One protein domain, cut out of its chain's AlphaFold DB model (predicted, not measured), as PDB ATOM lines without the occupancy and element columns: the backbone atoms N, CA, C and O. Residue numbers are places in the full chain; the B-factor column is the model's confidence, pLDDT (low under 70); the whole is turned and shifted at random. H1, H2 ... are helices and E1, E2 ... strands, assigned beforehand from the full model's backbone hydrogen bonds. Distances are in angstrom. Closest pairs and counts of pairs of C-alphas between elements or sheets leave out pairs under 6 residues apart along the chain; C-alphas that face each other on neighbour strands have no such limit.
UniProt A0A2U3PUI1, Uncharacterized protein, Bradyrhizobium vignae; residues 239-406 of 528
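This is residues 239 to 406 of the 528 residues of an uncharacterized protein of Bradyrhizobium vignae (UniProt A0A2U3PUI1). Two sheets lie face to face as a sandwich, one with strands E3, E1, E6 and E7, the other with E2, E4 and E5, and helices H1 and H5 pack on the other face of the four-stranded sheet. H2 sits on H1, and the small helices H3 and H4 lie toward one end of the longest axis. The printed part has 168 residues, with five named helices and seven named strands in the order H1 H2 E1 E2 E3 E4 E5 E6 E7 H3 H4 H5. The four-stranded sheet runs E3, E1, E6, E7 and is mixed; the three-stranded one runs E2, E4, E5 and is antiparallel. The class is mixed, helices and strands, and the whole is compact, with a radius of gyration of the C-alphas of 15.5 A and spans of 47 by 32 by 29 A.

H1 takes residues 239 to 250, 15.8 A long, and begins at C-alpha 239 at (-36.771, -23.113, -7.907). H2 takes residues 257 to 263. After residues 264 to 279, which hold no named element, come E1, residues 280 to 285, 16.8 A, and E2, residues 293 to 297, 13.1 A. After residues 298 to 316 comes E3, residues 317 to 322, 17.0 A. E4 takes residues 328 to 335, 23.2 A, and E5 residues 341 to 346, 16.6 A. E6, residues 351 to 359, 26.3 A, begins at C-alpha 351 at (-54.508, -20.453, 1.214), and E7 takes residues 365 to 373, 25.3 A. H3 takes residues 375 to 381 and H4 residues 387 to 391. H5, residues 394 to 406, 18.3 A, ends at C-alpha 406 at (-37.382, -31.673, -8.598).

The sheet E3 E1 E6 E7 is twisted. E3 and E1 are antiparallel, with N 282 and O 320 2.9 A apart. E1 and E6 are parallel, with N 283 and O 355 2.9 A apart. E6 and E7 form a hairpin, with N 354 and O 370 2.8 A apart. In the other sheet E2 and E4 are antiparallel, with N 296 and O 332 2.8 A apart, and E4 and E5 form a hairpin, with N 331 and O 343 2.9 A apart. The sheets make a sandwich, two sheets face to face, their facing parts 9.9 A centre to centre and their strands at 21 degrees. H1 and H5 are on the same face of the sheet E3 E1 E6 E7, two layers with helices on one face of a sheet. H1 lies over E1 and E6 at a height over the sheet of 7.6 A. H5 lies over E7 at a height of 9.7 A. H1 and H5 touch, closest at the C-alphas of Val 240 and Ala 402, 5.4 A, and run opposite ways at a steep tilt of 37 degrees, only just past shallow. H1 touches H2 with residues 245 to 249 alone, closest at the C-alphas of Arg 249 and Phe 262, 5.8 A. H3 only grazes the four-stranded sheet, H3 and H4 are apart, and H4 and H5 meet only through their link. In H1 and H5 every O i to N i+4 pair is within hydrogen-bond range; H2 and H3 each have 0 of 3 but 3 of 4 O i to N i+3 pairs, and H4 has 0 of 1 and 1 of 2.

The C-alphas farthest apart are those of Gly 337 and Pro 387, 47.6 A. The printed part has no cut. The links H2 to E1 and E2 to E3 are long. The mean pLDDT of the printed part is 84.6, and 28 residues are under 70: 255 to 258, 272 to 276, 299 to 303, 361 to 362 and 381 to 392.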
ATOM      1  N   ASN A 239     -35.452 -22.795  -8.465       92.56
ATOM      2  CA  ASN A 239     -36.771 -23.113  -7.907       92.56
ATOM      3  C   ASN A 239     -36.731 -23.338  -6.397       92.56
ATOM      4  O   ASN A 239     -37.701 -23.010  -5.721       92.56
ATOM      5  N   VAL A 240     -35.633 -23.876  -5.858       92.44
ATOM      6  CA  VAL A 240     -35.471 -24.053  -4.410       92.44
ATOM      7  C   VAL A 240     -35.408 -22.688  -3.728       92.44
ATOM      8  O   VAL A 240     -36.099 -22.456  -2.738       92.44
ATOM      9  N   TRP A 241     -34.644 -21.758  -4.300       94.44
ATOM     10  CA  TRP A 241     -34.508 -20.399  -3.782       94.44
ATOM     11  C   TRP A 241     -35.818 -19.622  -3.879       94.44
ATOM     12  O   TRP A 241     -36.250 -19.027  -2.894       94.44
ATOM     13  N   LEU A 242     -36.500 -19.686  -5.026       96.94
ATOM     14  CA  LEU A 242     -37.811 -19.067  -5.220       96.94
ATOM     15  C   LEU A 242     -38.855 -19.664  -4.271       96.94
ATOM     16  O   LEU A 242     -39.665 -18.917  -3.727       96.94
ATOM     17  N   ALA A 243     -38.817 -20.979  -4.024       95.88
ATOM     18  CA  ALA A 243     -39.744 -21.636  -3.110       95.88
ATOM     19  C   ALA A 243     -39.588 -21.119  -1.672       95.88
ATOM     20  O   ALA A 243     -40.581 -20.812  -1.012       95.88
ATOM     21  N   ILE A 244     -38.344 -20.968  -1.207       93.88
ATOM     22  CA  ILE A 244     -38.026 -20.387   0.104       93.88
ATOM     23  C   ILE A 244     -38.442 -18.911   0.147       93.88
ATOM     24  O   ILE A 244     -39.066 -18.476   1.112       93.88
ATOM     25  N   LEU A 245     -38.134 -18.151  -0.906       94.00
ATOM     26  CA  LEU A 245     -38.390 -16.716  -0.997       94.00
ATOM     27  C   LEU A 245     -39.888 -16.387  -0.972       94.00
ATOM     28  O   LEU A 245     -40.350 -15.645  -0.103       94.00
ATOM     29  N   GLY A 246     -40.654 -16.961  -1.900       93.81
ATOM     30  CA  GLY A 246     -42.090 -16.720  -2.008       93.81
ATOM     31  C   GLY A 246     -42.883 -17.401  -0.896       93.81
ATOM     32  O   GLY A 246     -43.774 -16.783  -0.315       93.81
ATOM     33  N   GLY A 247     -42.509 -18.625  -0.515       91.69
ATOM     34  CA  GLY A 247     -43.130 -19.304   0.616       91.69
ATOM     35  C   GLY A 247     -42.893 -18.556   1.928       91.69
ATOM     36  O   GLY A 247     -43.840 -18.341   2.677       91.69
ATOM     37  N   GLY A 248     -41.678 -18.044   2.150       89.94
ATOM     38  CA  GLY A 248     -41.350 -17.191   3.291       89.94
ATOM     39  C   GLY A 248     -42.158 -15.895   3.342       89.94
ATOM     40  O   GLY A 248     -42.544 -15.487   4.435       89.94
ATOM     41  N   ARG A 249     -42.479 -15.282   2.189       89.81
ATOM     42  CA  ARG A 249     -43.404 -14.132   2.109       89.81
ATOM     43  C   ARG A 249     -44.837 -14.515   2.466       89.81
ATOM     44  O   ARG A 249     -45.455 -13.824   3.267       89.81
ATOM     45  N   ILE A 250     -45.353 -15.615   1.917       89.44
ATOM     46  CA  ILE A 250     -46.728 -16.080   2.161       89.44
ATOM     47  C   ILE A 250     -46.940 -16.457   3.632       89.44
ATOM     48  O   ILE A 250     -47.950 -16.101   4.246       89.44
ATOM     49  N   THR A 251     -45.984 -17.188   4.208       84.62
ATOM     50  CA  THR A 251     -46.078 -17.697   5.579       84.62
ATOM     51  C   THR A 251     -45.536 -16.714   6.616       84.62
ATOM     52  O   THR A 251     -45.506 -17.048   7.803       84.62
ATOM     53  N   ALA A 252     -45.095 -15.518   6.201       79.19
ATOM     54  CA  ALA A 252     -44.522 -14.508   7.084       79.19
ATOM     55  C   ALA A 252     -45.485 -14.198   8.243       79.19
ATOM     56  O   ALA A 252     -46.595 -13.716   8.036       79.19
ATOM     57  N   GLY A 253     -45.063 -14.504   9.474       72.38
ATOM     58  CA  GLY A 253     -45.836 -14.295  10.702       72.38
ATOM     59  C   GLY A 253     -46.523 -15.543  11.273       72.38
ATOM     60  O   GLY A 253     -46.998 -15.501  12.409       72.38
ATOM     61  N   LEU A 254     -46.610 -16.664  10.541       73.50
ATOM     62  CA  LEU A 254     -47.142 -17.927  11.096       73.50
ATOM     63  C   LEU A 254     -46.225 -18.531  12.164       73.50
ATOM     64  O   LEU A 254     -46.688 -19.116  13.142       73.50
ATOM     65  N   THR A 255     -44.933 -18.352  11.968       63.69
ATOM     66  CA  THR A 255     -43.831 -18.740  12.844       63.69
ATOM     67  C   THR A 255     -43.136 -17.456  13.310       63.69
ATOM     68  O   THR A 255     -43.245 -16.444  12.626       63.69
ATOM     69  N   GLY A 256     -42.510 -17.464  14.494       59.22
ATOM     70  CA  GLY A 256     -42.035 -16.267  15.217       59.22
ATOM     71  C   GLY A 256     -40.984 -15.384  14.509       59.22
ATOM     72  O   GLY A 256     -41.016 -15.163  13.305       59.22
ATOM     73  N   ALA A 257     -40.039 -14.817  15.267       56.41
ATOM     74  CA  ALA A 257     -39.118 -13.766  14.798       56.41
ATOM     75  C   ALA A 257     -38.220 -14.132  13.583       56.41
ATOM     76  O   ALA A 257     -37.685 -13.234  12.928       56.41
ATOM     77  N   ASP A 258     -38.113 -15.418  13.235       58.75
ATOM     78  CA  ASP A 258     -37.215 -15.987  12.213       58.75
ATOM     79  C   ASP A 258     -37.485 -15.543  10.760       58.75
ATOM     80  O   ASP A 258     -36.702 -15.866   9.865       58.75
ATOM     81  N   TYR A 259     -38.574 -14.809  10.501       73.25
ATOM     82  CA  TYR A 259     -39.053 -14.478   9.147       73.25
ATOM     83  C   TYR A 259     -39.006 -12.977   8.826       73.25
ATOM     84  O   TYR A 259     -39.433 -12.543   7.755       73.25
ATOM     85  N   THR A 260     -38.459 -12.165   9.731       71.12
ATOM     86  CA  THR A 260     -38.370 -10.700   9.584       71.12
ATOM     87  C   THR A 260     -37.571 -10.262   8.353       71.12
ATOM     88  O   THR A 260     -37.926  -9.261   7.729       71.12
ATOM     89  N   LYS A 261     -36.561 -11.042   7.937       81.06
ATOM     90  CA  LYS A 261     -35.779 -10.809   6.707       81.06
ATOM     91  C   LYS A 261     -36.665 -10.799   5.454       81.06
ATOM     92  O   LYS A 261     -36.478  -9.971   4.570       81.06
ATOM     93  N   PHE A 262     -37.687 -11.658   5.404       85.50
ATOM     94  CA  PHE A 262     -38.601 -11.729   4.261       85.50
ATOM     95  C   PHE A 262     -39.551 -10.541   4.204       85.50
ATOM     96  O   PHE A 262     -39.919 -10.128   3.109       85.50
ATOM     97  N   ALA A 263     -39.928  -9.952   5.343       78.81
ATOM     98  CA  ALA A 263     -40.824  -8.794   5.385       78.81
ATOM     99  C   ALA A 263     -40.248  -7.576   4.632       78.81
ATOM    100  O   ALA A 263     -41.006  -6.790   4.068       78.81
ATOM    101  N   GLN A 264     -38.917  -7.463   4.566       82.56
ATOM    102  CA  GLN A 264     -38.200  -6.347   3.939       82.56
ATOM    103  C   GLN A 264     -38.015  -6.493   2.422       82.56
ATOM    104  O   GLN A 264     -37.560  -5.558   1.763       82.56
ATOM    105  N   LEU A 265     -38.343  -7.655   1.853       89.38
ATOM    106  CA  LEU A 265     -38.197  -7.881   0.421       89.38
ATOM    107  C   LEU A 265     -39.259  -7.094  -0.362       89.38
ATOM    108  O   LEU A 265     -40.421  -7.079   0.052       89.38
ATOM    109  N   PRO A 266     -38.914  -6.522  -1.529       92.50
ATOM    110  CA  PRO A 266     -39.830  -5.736  -2.362       92.50
ATOM    111  C   PRO A 266     -40.825  -6.599  -3.166       92.50
ATOM    112  O   PRO A 266     -41.249  -6.219  -4.260       92.50
ATOM    113  N   LEU A 267     -41.189  -7.761  -2.626       93.88
ATOM    114  CA  LEU A 267     -42.132  -8.716  -3.202       93.88
ATOM    115  C   LEU A 267     -43.568  -8.370  -2.804       93.88
ATOM    116  O   LEU A 267     -43.783  -7.557  -1.901       93.88
ATOM    117  N   PHE A 268     -44.561  -9.013  -3.416       92.25
ATOM    118  CA  PHE A 268     -45.934  -8.921  -2.918       92.25
ATOM    119  C   PHE A 268     -46.019  -9.311  -1.431       92.25
ATOM    120  O   PHE A 268     -45.240 -10.125  -0.917       92.25
ATOM    121  N   ASP A 269     -46.915  -8.630  -0.725       84.81
ATOM    122  CA  ASP A 269     -47.198  -8.819   0.693       84.81
ATOM    123  C   ASP A 269     -48.578  -9.465   0.842       84.81
ATOM    124  O   ASP A 269     -49.510  -9.087   0.142       84.81
ATOM    125  N   PHE A 270     -48.694 -10.405   1.776       84.62
ATOM    126  CA  PHE A 270     -49.911 -11.160   2.078       84.62
ATOM    127  C   PHE A 270     -50.551 -10.721   3.410       84.62
ATOM    128  O   PHE A 270     -51.533 -11.308   3.869       84.62
ATOM    129  N   LEU A 271     -50.013  -9.683   4.070       71.56
ATOM    130  CA  LEU A 271     -50.583  -9.130   5.303       71.56
ATOM    131  C   LEU A 271     -51.913  -8.402   5.044       71.56
ATOM    132  O   LEU A 271     -52.802  -8.408   5.902       71.56
ATOM    133  N   HIS A 272     -52.088  -7.813   3.857       66.50
ATOM    134  CA  HIS A 272     -53.211  -6.923   3.542       66.50
ATOM    135  C   HIS A 272     -54.312  -7.544   2.661       66.50
ATOM    136  O   HIS A 272     -55.337  -6.894   2.456       66.50
ATOM    137  N   ASP A 273     -54.192  -8.813   2.268       66.19
ATOM    138  CA  ASP A 273     -55.134  -9.484   1.356       66.19
ATOM    139  C   ASP A 273     -56.593  -9.549   1.841       66.19
ATOM    140  O   ASP A 273     -56.893  -9.605   3.041       66.19
ATOM    141  N   ASN A 274     -57.524  -9.579   0.884       65.12
ATOM    142  CA  ASN A 274     -58.967  -9.595   1.134       65.12
ATOM    143  C   ASN A 274     -59.405 -10.835   1.929       65.12
ATOM    144  O   ASN A 274     -59.123 -11.943   1.471       65.12
ATOM    145  N   PRO A 275     -60.156 -10.682   3.046       62.12
ATOM    146  CA  PRO A 275     -60.661 -11.793   3.850       62.12
ATOM    147  C   PRO A 275     -61.331 -12.890   3.008       62.12
ATOM    148  O   PRO A 275     -62.348 -12.650   2.365       62.12
ATOM    149  N   GLY A 276     -60.780 -14.107   3.043       67.81
ATOM    150  CA  GLY A 276     -61.309 -15.261   2.309       67.81
ATOM    151  C   GLY A 276     -60.823 -15.388   0.862       67.81
ATOM    152  O   GLY A 276     -61.329 -16.254   0.147       67.81
ATOM    153  N   GLY A 277     -59.850 -14.575   0.437       81.69
ATOM    154  CA  GLY A 277     -59.226 -14.671  -0.883       81.69
ATOM    155  C   GLY A 277     -58.540 -16.018  -1.128       81.69
ATOM    156  O   GLY A 277     -58.102 -16.686  -0.188       81.69
ATOM    157  N   ALA A 278     -58.459 -16.415  -2.397       89.50
ATOM    158  CA  ALA A 278     -57.759 -17.615  -2.854       89.50
ATOM    159  C   ALA A 278     -56.695 -17.237  -3.903       89.50
ATOM    160  O   ALA A 278     -56.876 -17.530  -5.088       89.50
ATOM    161  N   PRO A 279     -55.632 -16.508  -3.524       92.50
ATOM    162  CA  PRO A 279     -54.707 -15.948  -4.496       92.50
ATOM    163  C   PRO A 279     -53.862 -17.022  -5.188       92.50
ATOM    164  O   PRO A 279     -53.481 -18.034  -4.590       92.50
ATOM    165  N   VAL A 280     -53.527 -16.758  -6.449       94.69
ATOM    166  CA  VAL A 280     -52.430 -17.399  -7.172       94.69
ATOM    167  C   VAL A 280     -51.240 -16.453  -7.133       94.69
ATOM    168  O   VAL A 280     -51.304 -15.352  -7.678       94.69
ATOM    169  N   TYR A 281     -50.152 -16.889  -6.508       96.62
ATOM    170  CA  TYR A 281     -48.880 -16.180  -6.514       96.62
ATOM    171  C   TYR A 281     -47.881 -16.925  -7.392       96.62
ATOM    172  O   TYR A 281     -47.654 -18.118  -7.204       96.62
ATOM    173  N   LEU A 282     -47.281 -16.228  -8.349       97.81
ATOM    174  CA  LEU A 282     -46.220 -16.747  -9.200       97.81
ATOM    175  C   LEU A 282     -44.933 -15.988  -8.909       97.81
ATOM    176  O   LEU A 282     -44.927 -14.758  -8.941       97.81
ATOM    177  N   LEU A 283     -43.845 -16.726  -8.712       98.31
ATOM    178  CA  LEU A 283     -42.497 -16.184  -8.642       98.31
ATOM    179  C   LEU A 283     -41.614 -16.911  -9.657       98.31
ATOM    180  O   LEU A 283     -41.498 -18.133  -9.628       98.31
ATOM    181  N   ALA A 284     -41.003 -16.171 -10.571       98.00
ATOM    182  CA  ALA A 284     -40.158 -16.720 -11.615       98.00
ATOM    183  C   ALA A 284     -38.765 -16.094 -11.609       98.00
ATOM    184  O   ALA A 284     -38.597 -14.963 -11.155       98.00
ATOM    185  N   ALA A 285     -37.780 -16.828 -12.123       96.06
ATOM    186  CA  ALA A 285     -36.418 -16.338 -12.288       96.06
ATOM    187  C   ALA A 285     -35.852 -16.684 -13.667       96.06
ATOM    188  O   ALA A 285     -36.015 -17.806 -14.156       96.06
ATOM    189  N   PHE A 286     -35.156 -15.715 -14.255       93.12
ATOM    190  CA  PHE A 286     -34.536 -15.791 -15.570       93.12
ATOM    191  C   PHE A 286     -33.126 -15.211 -15.522       93.12
ATOM    192  O   PHE A 286     -32.906 -14.164 -14.916       93.12
ATOM    193  N   GLU A 287     -32.192 -15.865 -16.211       87.06
ATOM    194  CA  GLU A 287     -30.840 -15.328 -16.408       87.06
ATOM    195  C   GLU A 287     -30.849 -14.082 -17.302       87.06
ATOM    196  O   GLU A 287     -30.066 -13.163 -17.090       87.06
ATOM    197  N   ASP A 288     -31.765 -14.023 -18.275       87.44
ATOM    198  CA  ASP A 288     -31.977 -12.838 -19.104       87.44
ATOM    199  C   ASP A 288     -32.941 -11.859 -18.403       87.44
ATOM    200  O   ASP A 288     -34.153 -12.117 -18.346       87.44
ATOM    201  N   PRO A 289     -32.458 -10.706 -17.901       86.31
ATOM    202  CA  PRO A 289     -33.295  -9.728 -17.219       86.31
ATOM    203  C   PRO A 289     -34.245  -8.988 -18.167       86.31
ATOM    204  O   PRO A 289     -35.098  -8.252 -17.677       86.31
ATOM    205  N   SER A 290     -34.129  -9.155 -19.487       88.12
ATOM    206  CA  SER A 290     -35.076  -8.613 -20.469       88.12
ATOM    207  C   SER A 290     -36.265  -9.542 -20.735       88.12
ATOM    208  O   SER A 290     -37.229  -9.136 -21.384       88.12
ATOM    209  N   CYS A 291     -36.244 -10.769 -20.200       90.69
ATOM    210  CA  CYS A 291     -37.320 -11.733 -20.384       90.69
ATOM    211  C   CYS A 291     -38.649 -11.188 -19.829       90.69
ATOM    212  O   CYS A 291     -38.745 -10.801 -18.656       90.69
ATOM    213  N   VAL A 292     -39.677 -11.151 -20.679       94.12
ATOM    214  CA  VAL A 292     -41.031 -10.728 -20.311       94.12
ATOM    215  C   VAL A 292     -41.862 -11.976 -20.077       94.12
ATOM    216  O   VAL A 292     -41.948 -12.843 -20.947       94.12
ATOM    217  N   LEU A 293     -42.477 -12.057 -18.901       96.31
ATOM    218  CA  LEU A 293     -43.376 -13.137 -18.526       96.31
ATOM    219  C   LEU A 293     -44.802 -12.608 -18.483       96.31
ATOM    220  O   LEU A 293     -45.125 -11.757 -17.662       96.31
ATOM    221  N   GLU A 294     -45.659 -13.163 -19.324       95.69
ATOM    222  CA  GLU A 294     -47.093 -12.930 -19.297       95.69
ATOM    223  C   GLU A 294     -47.812 -14.149 -18.723       95.69
ATOM    224  O   GLU A 294     -47.480 -15.301 -19.019       95.69
ATOM    225  N   VAL A 295     -48.835 -13.896 -17.915       95.06
ATOM    226  CA  VAL A 295     -49.612 -14.926 -17.235       95.06
ATOM    227  C   VAL A 295     -51.096 -14.659 -17.433       95.06
ATOM    228  O   VAL A 295     -51.567 -13.536 -17.265       95.06
ATOM    229  N   LYS A 296     -51.851 -15.706 -17.745       93.88
ATOM    230  CA  LYS A 296     -53.313 -15.699 -17.769       93.88
ATOM    231  C   LYS A 296     -53.812 -16.773 -16.814       93.88
ATOM    232  O   LYS A 296     -53.506 -17.947 -17.001       93.88
ATOM    233  N   VAL A 297     -54.594 -16.387 -15.810       93.06
ATOM    234  CA  VAL A 297     -55.274 -17.330 -14.909       93.06
ATOM    235  C   VAL A 297     -56.719 -17.446 -15.370       93.06
ATOM    236  O   VAL A 297     -57.403 -16.435 -15.488       93.06
ATOM    237  N   SER A 298     -57.199 -18.659 -15.647       87.44
ATOM    238  CA  SER A 298     -58.595 -18.881 -16.038       87.44
ATOM    239  C   SER A 298     -59.525 -18.783 -14.816       87.44
ATOM    240  O   SER A 298     -60.064 -19.780 -14.337       87.44
ATOM    241  N   ALA A 299     -59.675 -17.584 -14.259       68.69
ATOM    242  CA  ALA A 299     -60.648 -17.282 -13.216       68.69
ATOM    243  C   ALA A 299     -61.905 -16.651 -13.838       68.69
ATOM    244  O   ALA A 299     -61.829 -15.989 -14.869       68.69
ATOM    245  N   LYS A 300     -63.076 -16.822 -13.204       56.22
ATOM    246  CA  LYS A 300     -64.340 -16.212 -13.673       56.22
ATOM    247  C   LYS A 300     -64.291 -14.681 -13.754       56.22
ATOM    248  O   LYS A 300     -65.060 -14.091 -14.505       56.22
ATOM    249  N   THR A 301     -63.427 -14.057 -12.960       50.66
ATOM    250  CA  THR A 301     -63.391 -12.612 -12.719       50.66
ATOM    251  C   THR A 301     -62.354 -11.872 -13.558       50.66
ATOM    252  O   THR A 301     -62.488 -10.667 -13.745       50.66
ATOM    253  N   GLU A 302     -61.348 -12.560 -14.104       57.56
ATOM    254  CA  GLU A 302     -60.254 -11.922 -14.834       57.56
ATOM    255  C   GLU A 302     -59.980 -12.631 -16.158       57.56
ATOM    256  O   GLU A 302     -59.643 -13.812 -16.204       57.56
ATOM    257  N   SER A 303     -60.118 -11.887 -17.256       60.22
ATOM    258  CA  SER A 303     -59.890 -12.383 -18.612       60.22
ATOM    259  C   SER A 303     -58.849 -11.509 -19.306       60.22
ATOM    260  O   SER A 303     -59.158 -10.523 -19.963       60.22
ATOM    261  N   GLY A 304     -57.573 -11.842 -19.119       86.12
ATOM    262  CA  GLY A 304     -56.489 -11.127 -19.783       86.12
ATOM    263  C   GLY A 304     -55.120 -11.694 -19.451       86.12
ATOM    264  O   GLY A 304     -54.917 -12.280 -18.388       86.12
ATOM    265  N   TRP A 305     -54.187 -11.520 -20.384       92.25
ATOM    266  CA  TRP A 305     -52.768 -11.701 -20.113       92.25
ATOM    267  C   TRP A 305     -52.284 -10.538 -19.244       92.25
ATOM    268  O   TRP A 305     -52.557  -9.377 -19.549       92.25
ATOM    269  N   LYS A 306     -51.596 -10.857 -18.151       94.06
ATOM    270  CA  LYS A 306     -50.968  -9.897 -17.244       94.06
ATOM    271  C   LYS A 306     -49.465 -10.089 -17.278       94.06
ATOM    272  O   LYS A 306     -48.985 -11.211 -17.138       94.06
ATOM    273  N   GLU A 307     -48.732  -9.000 -17.425       95.88
ATOM    274  CA  GLU A 307     -47.277  -9.024 -17.322       95.88
ATOM    275  C   GLU A 307     -46.852  -9.158 -15.852       95.88
ATOM    276  O   GLU A 307     -47.335  -8.432 -14.979       95.88
ATOM    277  N   ALA A 308     -45.964 -10.107 -15.568       97.00
ATOM    278  CA  ALA A 308     -45.351 -10.270 -14.262       97.00
ATOM    279  C   ALA A 308     -44.299  -9.172 -14.045       97.00
ATOM    280  O   ALA A 308     -43.404  -8.979 -14.869       97.00
ATOM    281  N   ARG A 309     -44.381  -8.464 -12.916       96.62
ATOM    282  CA  ARG A 309     -43.492  -7.334 -12.615       96.62
ATOM    283  C   ARG A 309     -42.119  -7.817 -12.155       96.62
ATOM    284  O   ARG A 309     -42.024  -8.829 -11.463       96.62
ATOM    285  N   GLN A 310     -41.065  -7.058 -12.449       96.88
ATOM    286  CA  GLN A 310     -39.776  -7.223 -11.773       96.88
ATOM    287  C   GLN A 310     -39.805  -6.483 -10.421       96.88
ATOM    288  O   GLN A 310     -40.046  -5.272 -10.414       96.88
ATOM    289  N   PRO A 311     -39.556  -7.154  -9.282       96.44
ATOM    290  CA  PRO A 311     -39.422  -6.477  -7.994       96.44
ATOM    291  C   PRO A 311     -38.214  -5.525  -7.980       96.44
ATOM    292  O   PRO A 311     -37.214  -5.751  -8.667       96.44
ATOM    293  N   GLU A 312     -38.279  -4.450  -7.185       93.44
ATOM    294  CA  GLU A 312     -37.209  -3.443  -7.143       93.44
ATOM    295  C   GLU A 312     -35.856  -4.086  -6.776       93.44
ATOM    296  O   GLU A 312     -35.739  -4.770  -5.762       93.44
ATOM    297  N   ARG A 313     -34.818  -3.845  -7.593       88.88
ATOM    298  CA  ARG A 313     -33.457  -4.404  -7.440       88.88
ATOM    299  C   ARG A 313     -33.462  -5.919  -7.140       88.88
ATOM    300  O   ARG A 313     -32.727  -6.386  -6.273       88.88
ATOM    301  N   MET A 314     -34.354  -6.662  -7.794       94.56
ATOM    302  CA  MET A 314     -34.327  -8.125  -7.866       94.56
ATOM    303  C   MET A 314     -34.245  -8.524  -9.342       94.56
ATOM    304  O   MET A 314     -35.246  -8.878  -9.964       94.56
ATOM    305  N   LEU A 315     -33.062  -8.340  -9.935       93.75
ATOM    306  CA  LEU A 315     -32.831  -8.556 -11.363       93.75
ATOM    307  C   LEU A 315     -33.065 -10.020 -11.735       93.75
ATOM    308  O   LEU A 315     -32.728 -10.927 -10.979       93.75
ATOM    309  N   GLY A 316     -33.688 -10.239 -12.893       93.44
ATOM    310  CA  GLY A 316     -34.046 -11.581 -13.359       93.44
ATOM    311  C   GLY A 316     -35.248 -12.200 -12.637       93.44
ATOM    312  O   GLY A 316     -35.775 -13.201 -13.109       93.44
ATOM    313  N   ILE A 317     -35.744 -11.603 -11.547       97.62
ATOM    314  CA  ILE A 317     -36.935 -12.080 -10.836       97.62
ATOM    315  C   ILE A 317     -38.194 -11.467 -11.452       97.62
ATOM    316  O   ILE A 317     -38.223 -10.292 -11.824       97.62
ATOM    317  N   ARG A 318     -39.257 -12.260 -11.566       97.75
ATOM    318  CA  ARG A 318     -40.598 -11.811 -11.954       97.75
ATOM    319  C   ARG A 318     -41.609 -12.309 -10.951       97.75
ATOM    320  O   ARG A 318     -41.521 -13.448 -10.510       97.75
ATOM    321  N   GLU A 319     -42.596 -11.491 -10.637       97.81
ATOM    322  CA  GLU A 319     -43.697 -11.921  -9.792       97.81
ATOM    323  C   GLU A 319     -45.051 -11.437 -10.293       97.81
ATOM    324  O   GLU A 319     -45.179 -10.383 -10.923       97.81
ATOM    325  N   LEU A 320     -46.079 -12.211  -9.971       96.19
ATOM    326  CA  LEU A 320     -47.461 -11.849 -10.223       96.19
ATOM    327  C   LEU A 320     -48.348 -12.399  -9.111       96.19
ATOM    328  O   LEU A 320     -48.211 -13.557  -8.722       96.19
ATOM    329  N   LEU A 321     -49.285 -11.576  -8.652       94.25
ATOM    330  CA  LEU A 321     -50.358 -11.970  -7.750       94.25
ATOM    331  C   LEU A 321     -51.698 -11.804  -8.475       94.25
ATOM    332  O   LEU A 321     -51.967 -10.751  -9.057       94.25
ATOM    333  N   VAL A 322     -52.514 -12.853  -8.466       91.88
ATOM    334  CA  VAL A 322     -53.849 -12.868  -9.071       91.88
ATOM    335  C   VAL A 322     -54.860 -13.375  -8.055       91.88
ATOM    336  O   VAL A 322     -54.743 -14.499  -7.571       91.88
ATOM    337  N   ASP A 323     -55.876 -12.570  -7.763       89.38
ATOM    338  CA  ASP A 323     -56.962 -12.967  -6.871       89.38
ATOM    339  C   ASP A 323     -57.940 -13.924  -7.560       89.38
ATOM    340  O   ASP A 323     -58.335 -13.738  -8.712       89.38
ATOM    341  N   THR A 324     -58.370 -14.955  -6.831       89.88
ATOM    342  CA  THR A 324     -59.395 -15.901  -7.295       89.88
ATOM    343  C   THR A 324     -60.377 -16.258  -6.170       89.88
ATOM    344  O   THR A 324     -60.215 -15.820  -5.030       89.88
ATOM    345  N   GLU A 325     -61.402 -17.067  -6.474       85.88
ATOM    346  CA  GLU A 325     -62.531 -17.343  -5.563       85.88
ATOM    347  C   GLU A 325     -62.537 -18.755  -4.939       85.88
ATOM    348  O   GLU A 325     -63.473 -19.111  -4.212       85.88
ATOM    349  N   GLY A 326     -61.491 -19.554  -5.177       86.94
ATOM    350  CA  GLY A 326     -61.369 -20.927  -4.671       86.94
ATOM    351  C   GLY A 326     -61.908 -21.974  -5.651       86.94
ATOM    352  O   GLY A 326     -62.892 -22.660  -5.383       86.94
ATOM    353  N   GLN A 327     -61.273 -22.116  -6.811       88.31
ATOM    354  CA  GLN A 327     -61.754 -22.938  -7.928       88.31
ATOM    355  C   GLN A 327     -60.605 -23.631  -8.661       88.31
ATOM    356  O   GLN A 327     -59.439 -23.293  -8.469       88.31
ATOM    357  N   GLU A 328     -60.932 -24.628  -9.481       89.81
ATOM    358  CA  GLU A 328     -59.968 -25.158 -10.446       89.81
ATOM    359  C   GLU A 328     -59.642 -24.055 -11.458       89.81
ATOM    360  O   GLU A 328     -60.542 -23.378 -11.961       89.81
ATOM    361  N   VAL A 329     -58.354 -23.844 -11.718       91.75
ATOM    362  CA  VAL A 329     -57.878 -22.829 -12.656       91.75
ATOM    363  C   VAL A 329     -56.761 -23.399 -13.521       91.75
ATOM    364  O   VAL A 329     -55.960 -24.227 -13.088       91.75
ATOM    365  N   LEU A 330     -56.688 -22.913 -14.754       93.44
ATOM    366  CA  LEU A 330     -55.517 -23.027 -15.599       93.44
ATOM    367  C   LEU A 330     -54.665 -21.778 -15.436       93.44
ATOM    368  O   LEU A 330     -55.132 -20.664 -15.681       93.44
ATOM    369  N   VAL A 331     -53.402 -21.970 -15.080       95.12
ATOM    370  CA  VAL A 331     -52.397 -20.910 -15.121       95.12
ATOM    371  C   VAL A 331     -51.619 -21.067 -16.415       95.12
ATOM    372  O   VAL A 331     -50.889 -22.035 -16.600       95.12
ATOM    373  N   SER A 332     -51.832 -20.138 -17.339       95.19
ATOM    374  CA  SER A 332     -51.179 -20.093 -18.645       95.19
ATOM    375  C   SER A 332     -50.035 -19.098 -18.612       95.19
ATOM    376  O   SER A 332     -50.214 -17.976 -18.154       95.19
ATOM    377  N   LEU A 333     -48.873 -19.514 -19.091       94.94
ATOM    378  CA  LEU A 333     -47.606 -18.802 -19.013       94.94
ATOM    379  C   LEU A 333     -47.067 -18.623 -20.430       94.94
ATOM    380  O   LEU A 333     -47.055 -19.585 -21.205       94.94
ATOM    381  N   ARG A 334     -46.614 -17.418 -20.766       93.50
ATOM    382  CA  ARG A 334     -45.992 -17.101 -22.054       93.50
ATOM    383  C   ARG A 334     -44.784 -16.199 -21.832       93.50
ATOM    384  O   ARG A 334     -44.866 -15.228 -21.089       93.50
ATOM    385  N   LEU A 335     -43.670 -16.528 -22.477       92.31
ATOM    386  CA  LEU A 335     -42.436 -15.738 -22.443       92.31
ATOM    387  C   LEU A 335     -42.273 -15.033 -23.781       92.31
ATOM    388  O   LEU A 335     -42.346 -15.739 -24.775       92.31
ATOM    389  N   SER A 336     -42.056 -13.717 -23.827       80.69
ATOM    390  CA  SER A 336     -41.659 -12.918 -25.013       80.69
ATOM    391  C   SER A 336     -41.986 -13.520 -26.406       80.69
ATOM    392  O   SER A 336     -41.089 -13.752 -27.212       80.69
ATOM    393  N   GLY A 337     -43.264 -13.804 -26.701       70.06
ATOM    394  CA  GLY A 337     -43.709 -14.349 -28.003       70.06
ATOM    395  C   GLY A 337     -43.522 -15.862 -28.230       70.06
ATOM    396  O   GLY A 337     -43.864 -16.370 -29.293       70.06
ATOM    397  N   GLY A 338     -43.009 -16.592 -27.244       80.31
ATOM    398  CA  GLY A 338     -42.883 -18.046 -27.225       80.31
ATOM    399  C   GLY A 338     -44.206 -18.786 -27.008       80.31
ATOM    400  O   GLY A 338     -45.273 -18.198 -26.822       80.31
ATOM    401  N   ALA A 339     -44.135 -20.118 -27.027       86.06
ATOM    402  CA  ALA A 339     -45.307 -20.973 -26.881       86.06
ATOM    403  C   ALA A 339     -45.927 -20.879 -25.476       86.06
ATOM    404  O   ALA A 339     -45.230 -20.942 -24.462       86.06
ATOM    405  N   THR A 340     -47.258 -20.814 -25.426       92.19
ATOM    406  CA  THR A 340     -48.018 -20.862 -24.173       92.19
ATOM    407  C   THR A 340     -47.863 -22.223 -23.495       92.19
ATOM    408  O   THR A 340     -48.049 -23.261 -24.130       92.19
ATOM    409  N   THR A 341     -47.579 -22.224 -22.194       93.62
ATOM    410  CA  THR A 341     -47.674 -23.411 -21.336       93.62
ATOM    411  C   THR A 341     -48.768 -23.194 -20.304       93.62
ATOM    412  O   THR A 341     -48.692 -22.249 -19.527       93.62
ATOM    413  N   SER A 342     -49.774 -24.062 -20.273       94.94
ATOM    414  CA  SER A 342     -50.873 -23.999 -19.307       94.94
ATOM    415  C   SER A 342     -50.774 -25.155 -18.330       94.94
ATOM    416  O   SER A 342     -50.647 -26.297 -18.754       94.94
ATOM    417  N   ILE A 343     -50.852 -24.882 -17.033       95.44
ATOM    418  CA  ILE A 343     -50.876 -25.904 -15.982       95.44
ATOM    419  C   ILE A 343     -52.216 -25.875 -15.262       95.44
ATOM    420  O   ILE A 343     -52.770 -24.802 -15.019       95.44
ATOM    421  N   ALA A 344     -52.721 -27.047 -14.901       94.00
ATOM    422  CA  ALA A 344     -53.855 -27.153 -14.004       94.00
ATOM    423  C   ALA A 344     -53.418 -27.015 -12.552       94.00
ATOM    424  O   ALA A 344     -52.405 -27.579 -12.124       94.00
ATOM    425  N   THR A 345     -54.218 -26.273 -11.801       93.75
ATOM    426  CA  THR A 345     -54.088 -26.136 -10.361       93.75
ATOM    427  C   THR A 345     -55.457 -25.858  -9.740       93.75
ATOM    428  O   THR A 345     -56.459 -25.678 -10.438       93.75
ATOM    429  N   LYS A 346     -55.519 -25.836  -8.414       91.88
ATOM    430  CA  LYS A 346     -56.738 -25.558  -7.654       91.88
ATOM    431  C   LYS A 346     -56.417 -24.507  -6.611       91.88
ATOM    432  O   LYS A 346     -55.453 -24.649  -5.867       91.88
ATOM    433  N   THR A 347     -57.237 -23.464  -6.564       91.44
ATOM    434  CA  THR A 347     -57.130 -22.422  -5.548       91.44
ATOM    435  C   THR A 347     -58.059 -22.711  -4.380       91.44
ATOM    436  O   THR A 347     -59.128 -23.310  -4.543       91.44
ATOM    437  N   TYR A 348     -57.646 -22.282  -3.188       88.56
ATOM    438  CA  TYR A 348     -58.350 -22.539  -1.935       88.56
ATOM    439  C   TYR A 348     -58.526 -21.240  -1.177       88.56
ATOM    440  O   TYR A 348     -57.602 -20.435  -1.084       88.56
ATOM    441  N   ARG A 349     -59.706 -21.042  -0.596       87.19
ATOM    442  CA  ARG A 349     -59.937 -19.878   0.255       87.19
ATOM    443  C   ARG A 349     -58.969 -19.896   1.426       87.19
ATOM    444  O   ARG A 349     -58.762 -20.938   2.041       87.19
ATOM    445  N   ALA A 350     -58.420 -18.723   1.716       84.44
ATOM    446  CA  ALA A 350     -57.469 -18.464   2.780       84.44
ATOM    447  C   ALA A 350     -56.095 -19.177   2.639       84.44
ATOM    448  O   ALA A 350     -55.261 -19.052   3.547       84.44
ATOM    449  N   LEU A 351     -55.833 -19.918   1.555       88.75
ATOM    450  CA  LEU A 351     -54.508 -20.453   1.214       88.75
ATOM    451  C   LEU A 351     -54.027 -19.782  -0.075       88.75
ATOM    452  O   LEU A 351     -54.823 -19.481  -0.962       88.75
ATOM    453  N   ALA A 352     -52.723 -19.575  -0.195       92.12
ATOM    454  CA  ALA A 352     -52.120 -19.136  -1.441       92.12
ATOM    455  C   ALA A 352     -51.743 -20.358  -2.281       92.12
ATOM    456  O   ALA A 352     -51.040 -21.256  -1.811       92.12
ATOM    457  N   THR A 353     -52.188 -20.383  -3.536       95.06
ATOM    458  CA  THR A 353     -51.619 -21.282  -4.545       95.06
ATOM    459  C   THR A 353     -50.349 -20.636  -5.055       95.06
ATOM    460  O   THR A 353     -50.397 -19.598  -5.710       95.06
ATOM    461  N   PHE A 354     -49.212 -21.214  -4.709       97.25
ATOM    462  CA  PHE A 354     -47.909 -20.654  -5.006       97.25
ATOM    463  C   PHE A 354     -47.212 -21.467  -6.088       97.25
ATOM    464  O   PHE A 354     -47.109 -22.690  -6.007       97.25
ATOM    465  N   LEU A 355     -46.735 -20.774  -7.111       98.12
ATOM    466  CA  LEU A 355     -46.044 -21.344  -8.250       98.12
ATOM    467  C   LEU A 355     -44.642 -20.753  -8.321       98.12
ATOM    468  O   LEU A 355     -44.479 -19.532  -8.281       98.12
ATOM    469  N   THR A 356     -43.639 -21.611  -8.491       98.25
ATOM    470  CA  THR A 356     -42.312 -21.163  -8.925       98.25
ATOM    471  C   THR A 356     -42.094 -21.538 -10.374       98.25
ATOM    472  O   THR A 356     -42.578 -22.581 -10.822       98.25
ATOM    473  N   MET A 357     -41.359 -20.707 -11.108       96.88
ATOM    474  CA  MET A 357     -40.974 -21.023 -12.476       96.88
ATOM    475  C   MET A 357     -39.537 -20.607 -12.780       96.88
ATOM    476  O   MET A 357     -39.124 -19.482 -12.525       96.88
ATOM    477  N   THR A 358     -38.790 -21.500 -13.411       94.94
ATOM    478  CA  THR A 358     -37.493 -21.193 -14.024       94.94
ATOM    479  C   THR A 358     -37.471 -21.732 -15.449       94.94
ATOM    480  O   THR A 358     -38.468 -22.288 -15.922       94.94
ATOM    481  N   LEU A 359     -36.346 -21.581 -16.144       89.25
ATOM    482  CA  LEU A 359     -36.115 -22.223 -17.433       89.25
ATOM    483  C   LEU A 359     -35.088 -23.338 -17.286       89.25
ATOM    484  O   LEU A 359     -34.103 -23.197 -16.565       89.25
ATOM    485  N   ASP A 360     -35.313 -24.448 -17.982       79.75
ATOM    486  CA  ASP A 360     -34.257 -25.431 -18.192       79.75
ATOM    487  C   ASP A 360     -33.231 -24.922 -19.225       79.75
ATOM    488  O   ASP A 360     -33.407 -23.885 -19.869       79.75
ATOM    489  N   ALA A 361     -32.177 -25.706 -19.454       69.19
ATOM    490  CA  ALA A 361     -31.138 -25.411 -20.446       69.19
ATOM    491  C   ALA A 361     -31.647 -25.280 -21.901       69.19
ATOM    492  O   ALA A 361     -30.865 -25.000 -22.807       69.19
ATOM    493  N   ASN A 362     -32.929 -25.556 -22.153       68.06
ATOM    494  CA  ASN A 362     -33.578 -25.495 -23.457       68.06
ATOM    495  C   ASN A 362     -34.597 -24.349 -23.533       68.06
ATOM    496  O   ASN A 362     -35.364 -24.299 -24.493       68.06
ATOM    497  N   GLY A 363     -34.661 -23.488 -22.513       78.00
ATOM    498  CA  GLY A 363     -35.661 -22.428 -22.419       78.00
ATOM    499  C   GLY A 363     -37.074 -22.937 -22.116       78.00
ATOM    500  O   GLY A 363     -38.034 -22.188 -22.274       78.00
ATOM    501  N   SER A 364     -37.242 -24.204 -21.719       84.19
ATOM    502  CA  SER A 364     -38.554 -24.746 -21.357       84.19
ATOM    503  C   SER A 364     -38.901 -24.405 -19.906       84.19
ATOM    504  O   SER A 364     -38.045 -24.579 -19.035       84.19
ATOM    505  N   PRO A 365     -40.151 -23.995 -19.613       90.25
ATOM    506  CA  PRO A 365     -40.587 -23.736 -18.248       90.25
ATOM    507  C   PRO A 365     -40.437 -24.958 -17.341       90.25
ATOM    508  O   PRO A 365     -40.924 -26.051 -17.642       90.25
ATOM    509  N   VAL A 366     -39.804 -24.746 -16.196       92.06
ATOM    510  CA  VAL A 366     -39.697 -25.699 -15.097       92.06
ATOM    511  C   VAL A 366     -40.504 -25.145 -13.940       92.06
ATOM    512  O   VAL A 366     -40.138 -24.132 -13.357       92.06
ATOM    513  N   ILE A 367     -41.616 -25.808 -13.632       95.25
ATOM    514  CA  ILE A 367     -42.609 -25.305 -12.681       95.25
ATOM    515  C   ILE A 367     -42.624 -26.181 -11.430       95.25
ATOM    516  O   ILE A 367     -42.539 -27.410 -11.539       95.25
ATOM    517  N   SER A 368     -42.792 -25.552 -10.269       96.25
ATOM    518  CA  SER A 368     -43.170 -26.206  -9.011       96.25
ATOM    519  C   SER A 368     -44.470 -25.596  -8.489       96.25
ATOM    520  O   SER A 368     -44.703 -24.402  -8.679       96.25
ATOM    521  N   GLN A 369     -45.319 -26.406  -7.855       96.69
ATOM    522  CA  GLN A 369     -46.596 -25.966  -7.288       96.69
ATOM    523  C   GLN A 369     -46.637 -26.222  -5.784       96.69
ATOM    524  O   GLN A 369     -46.184 -27.265  -5.319       96.69
ATOM    525  N   PHE A 370     -47.218 -25.297  -5.035       95.56
ATOM    526  CA  PHE A 370     -47.392 -25.382  -3.591       95.56
ATOM    527  C   PHE A 370     -48.755 -24.805  -3.219       95.56
ATOM    528  O   PHE A 370     -49.249 -23.883  -3.870       95.56
ATOM    529  N   VAL A 371     -49.347 -25.292  -2.137       92.62
ATOM    530  CA  VAL A 371     -50.508 -24.657  -1.511       92.62
ATOM    531  C   VAL A 371     -50.143 -24.334  -0.071       92.62
ATOM    532  O   VAL A 371     -49.879 -25.229   0.727       92.62
ATOM    533  N   LEU A 372     -50.080 -23.043   0.252       90.50
ATOM    534  CA  LEU A 372     -49.477 -22.557   1.490       90.50
ATOM    535  C   LEU A 372     -50.466 -21.734   2.318       90.50
ATOM    536  O   LEU A 372     -51.221 -20.931   1.764       90.50
ATOM    537  N   PRO A 373     -50.467 -21.880   3.653       86.31
ATOM    538  CA  PRO A 373     -51.308 -21.056   4.502       86.31
ATOM    539  C   PRO A 373     -50.794 -19.624   4.565       86.31
ATOM    540  O   PRO A 373     -49.608 -19.383   4.781       86.31
ATOM    541  N   MET A 374     -51.713 -18.670   4.440       85.62
ATOM    542  CA  MET A 374     -51.398 -17.259   4.637       85.62
ATOM    543  C   MET A 374     -51.568 -16.888   6.113       85.62
ATOM    544  O   MET A 374     -52.559 -17.258   6.754       85.62
ATOM    545  N   HIS A 375     -50.626 -16.113   6.653       79.19
ATOM    546  CA  HIS A 375     -50.592 -15.753   8.075       79.19
ATOM    547  C   HIS A 375     -51.896 -15.153   8.612       79.19
ATOM    548  O   HIS A 375     -52.357 -15.519   9.699       79.19
ATOM    549  N   ARG A 376     -52.525 -14.274   7.829       77.38
ATOM    550  CA  ARG A 376     -53.757 -13.573   8.202       77.38
ATOM    551  C   ARG A 376     -54.907 -14.514   8.579       77.38
ATOM    552  O   ARG A 376     -55.765 -14.140   9.373       77.38
ATOM    553  N   TYR A 377     -54.905 -15.743   8.062       76.88
ATOM    554  CA  TYR A 377     -55.950 -16.734   8.314       76.88
ATOM    555  C   TYR A 377     -55.554 -17.807   9.322       76.88
ATOM    556  O   TYR A 377     -56.245 -18.815   9.432       76.88
ATOM    557  N   ARG A 378     -54.487 -17.599  10.106       76.00
ATOM    558  CA  ARG A 378     -54.029 -18.571  11.116       76.00
ATOM    559  C   ARG A 378     -55.155 -19.096  12.012       76.00
ATOM    560  O   ARG A 378     -55.155 -20.270  12.355       76.00
ATOM    561  N   GLU A 379     -56.123 -18.245  12.361       72.75
ATOM    562  CA  GLU A 379     -57.253 -18.605  13.224       72.75
ATOM    563  C   GLU A 379     -58.201 -19.611  12.556       72.75
ATOM    564  O   GLU A 379     -58.695 -20.510  13.231       72.75
ATOM    565  N   TYR A 380     -58.396 -19.521  11.233       71.31
ATOM    566  CA  TYR A 380     -59.225 -20.466  10.470       71.31
ATOM    567  C   TYR A 380     -58.633 -21.868  10.458       71.31
ATOM    568  O   TYR A 380     -59.366 -22.849  10.366       71.31
ATOM    569  N   TYR A 381     -57.311 -21.962  10.580       68.75
ATOM    570  CA  TYR A 381     -56.622 -23.234  10.515       68.75
ATOM    571  C   TYR A 381     -56.137 -23.772  11.850       68.75
ATOM    572  O   TYR A 381     -55.616 -24.880  11.876       68.75
ATOM    573  N   ARG A 382     -56.320 -23.064  12.969       60.22
ATOM    574  CA  ARG A 382     -55.895 -23.552  14.296       60.22
ATOM    575  C   ARG A 382     -56.505 -24.902  14.683       60.22
ATOM    576  O   ARG A 382     -55.916 -25.623  15.478       60.22
ATOM    577  N   SER A 383     -57.680 -25.229  14.150       55.91
ATOM    578  CA  SER A 383     -58.346 -26.522  14.344       55.91
ATOM    579  C   SER A 383     -57.916 -27.596  13.336       55.91
ATOM    580  O   SER A 383     -58.036 -28.780  13.639       55.91
ATOM    581  N   PHE A 384     -57.428 -27.201  12.155       55.59
ATOM    582  CA  PHE A 384     -57.050 -28.104  11.056       55.59
ATOM    583  C   PHE A 384     -55.558 -28.440  11.059       55.59
ATOM    584  O   PHE A 384     -55.171 -29.590  10.865       55.59
ATOM    585  N   PHE A 385     -54.724 -27.440  11.313       59.50
ATOM    586  CA  PHE A 385     -53.298 -27.583  11.519       59.50
ATOM    587  C   PHE A 385     -53.063 -27.834  13.000       59.50
ATOM    588  O   PHE A 385     -53.231 -26.952  13.840       59.50
ATOM    589  N   ALA A 386     -52.709 -29.075  13.322       49.66
ATOM    590  CA  ALA A 386     -52.348 -29.469  14.671       49.66
ATOM    591  C   ALA A 386     -51.248 -28.536  15.257       49.66
ATOM    592  O   ALA A 386     -50.498 -27.901  14.503       49.66
ATOM    593  N   PRO A 387     -51.055 -28.520  16.592       47.66
ATOM    594  CA  PRO A 387     -49.984 -27.776  17.267       47.66
ATOM    595  C   PRO A 387     -48.541 -27.897  16.708       47.66
ATOM    596  O   PRO A 387     -47.755 -26.991  16.988       47.66
ATOM    597  N   PRO A 388     -48.123 -28.922  15.923       53.38
ATOM    598  CA  PRO A 388     -46.754 -29.001  15.405       53.38
ATOM    599  C   PRO A 388     -46.341 -27.870  14.456       53.38
ATOM    600  O   PRO A 388     -45.149 -27.617  14.321       53.38
ATOM    601  N   VAL A 389     -47.275 -27.176  13.794       53.56
ATOM    602  CA  VAL A 389     -46.925 -26.173  12.767       53.56
ATOM    603  C   VAL A 389     -46.163 -24.979  13.349       53.56
ATOM    604  O   VAL A 389     -45.220 -24.501  12.725       53.56
ATOM    605  N   SER A 390     -46.490 -24.546  14.569       52.69
ATOM    606  CA  SER A 390     -45.783 -23.446  15.238       52.69
ATOM    607  C   SER A 390     -44.380 -23.816  15.735       52.69
ATOM    608  O   SER A 390     -43.600 -22.922  16.043       52.69
ATOM    609  N   ALA A 391     -44.060 -25.112  15.829       56.53
ATOM    610  CA  ALA A 391     -42.755 -25.618  16.267       56.53
ATOM    611  C   ALA A 391     -41.845 -26.039  15.096       56.53
ATOM    612  O   ALA A 391     -40.705 -26.445  15.317       56.53
ATOM    613  N   ARG A 392     -42.345 -25.982  13.854       69.19
ATOM    614  CA  ARG A 392     -41.639 -26.443  12.654       69.19
ATOM    615  C   ARG A 392     -40.958 -25.295  11.922       69.19
ATOM    616  O   ARG A 392     -41.487 -24.191  11.817       69.19
ATOM    617  N   ASN A 393     -39.807 -25.598  11.331       78.81
ATOM    618  CA  ASN A 393     -39.171 -24.720  10.359       78.81
ATOM    619  C   ASN A 393     -39.870 -24.878   8.996       78.81
ATOM    620  O   ASN A 393     -39.593 -25.817   8.246       78.81
ATOM    621  N   LEU A 394     -40.803 -23.972   8.692       82.00
ATOM    622  CA  LEU A 394     -41.584 -24.014   7.454       82.00
ATOM    623  C   LEU A 394     -40.719 -23.824   6.207       82.00
ATOM    624  O   LEU A 394     -40.953 -24.492   5.204       82.00
ATOM    625  N   LEU A 395     -39.689 -22.981   6.272       86.31
ATOM    626  CA  LEU A 395     -38.779 -22.769   5.144       86.31
ATOM    627  C   LEU A 395     -37.971 -24.026   4.827       86.31
ATOM    628  O   LEU A 395     -37.788 -24.361   3.656       86.31
ATOM    629  N   GLN A 396     -37.548 -24.770   5.854       85.62
ATOM    630  CA  GLN A 396     -36.877 -26.050   5.649       85.62
ATOM    631  C   GLN A 396     -37.790 -27.048   4.930       85.62
ATOM    632  O   GLN A 396     -37.353 -27.724   4.000       85.62
ATOM    633  N   GLY A 397     -39.063 -27.129   5.318       85.44
ATOM    634  CA  GLY A 397     -40.001 -28.013   4.631       85.44
ATOM    635  C   GLY A 397     -40.395 -27.520   3.230       85.44
ATOM    636  O   GLY A 397     -40.637 -28.346   2.351       85.44
ATOM    637  N   LEU A 398     -40.380 -26.207   2.966       88.75
ATOM    638  CA  LEU A 398     -40.520 -25.642   1.615       88.75
ATOM    639  C   LEU A 398     -39.337 -26.020   0.719       88.75
ATOM    640  O   LEU A 398     -39.551 -26.508  -0.391       88.75
ATOM    641  N   LYS A 399     -38.104 -25.881   1.225       90.06
ATOM    642  CA  LYS A 399     -36.881 -26.356   0.556       90.06
ATOM    643  C   LYS A 399     -37.000 -27.837   0.202       90.06
ATOM    644  O   LYS A 399     -36.860 -28.202  -0.961       90.06
ATOM    645  N   MET A 400     -37.352 -28.673   1.179       88.12
ATOM    646  CA  MET A 400     -37.533 -30.115   0.974       88.12
ATOM    647  C   MET A 400     -38.671 -30.432  -0.010       88.12
ATOM    648  O   MET A 400     -38.553 -31.354  -0.813       88.12
ATOM    649  N   SER A 401     -39.759 -29.657  -0.004       90.38
ATOM    650  CA  SER A 401     -40.862 -29.815  -0.962       90.38
ATOM    651  C   SER A 401     -40.424 -29.480  -2.391       90.38
ATOM    652  O   SER A 401     -40.744 -30.227  -3.316       90.38
ATOM    653  N   ALA A 402     -39.644 -28.412  -2.585       92.25
ATOM    654  CA  ALA A 402     -39.068 -28.066  -3.884       92.25
ATOM    655  C   ALA A 402     -38.084 -29.148  -4.372       92.25
ATOM    656  O   ALA A 402     -38.159 -29.600  -5.517       92.25
ATOM    657  N   GLU A 403     -37.219 -29.647  -3.485       88.69
ATOM    658  CA  GLU A 403     -36.304 -30.759  -3.768       88.69
ATOM    659  C   GLU A 403     -37.054 -32.048  -4.145       88.69
ATOM    660  O   GLU A 403     -36.644 -32.752  -5.076       88.69
ATOM    661  N   ALA A 404     -38.171 -32.337  -3.468       89.81
ATOM    662  CA  ALA A 404     -39.041 -33.471  -3.756       89.81
ATOM    663  C   ALA A 404     -39.687 -33.349  -5.141       89.81
ATOM    664  O   ALA A 404     -39.667 -34.305  -5.914       89.81
ATOM    665  N   GLN A 405     -40.207 -32.171  -5.490       92.88
ATOM    666  CA  GLN A 405     -40.785 -31.897  -6.809       92.88
ATOM    667  C   GLN A 405     -39.743 -32.016  -7.922       92.88
ATOM    668  O   GLN A 405     -39.991 -32.695  -8.924       92.88
ATOM    669  N   ARG A 406     -38.540 -31.464  -7.716       88.56
ATOM    670  CA  ARG A 406     -37.382 -31.673  -8.598       88.56
ATOM    671  C   ARG A 406     -37.095 -33.162  -8.769       88.56
ATOM    672  O   ARG A 406     -37.047 -33.664  -9.890       88.56
TER     673      ARG A 406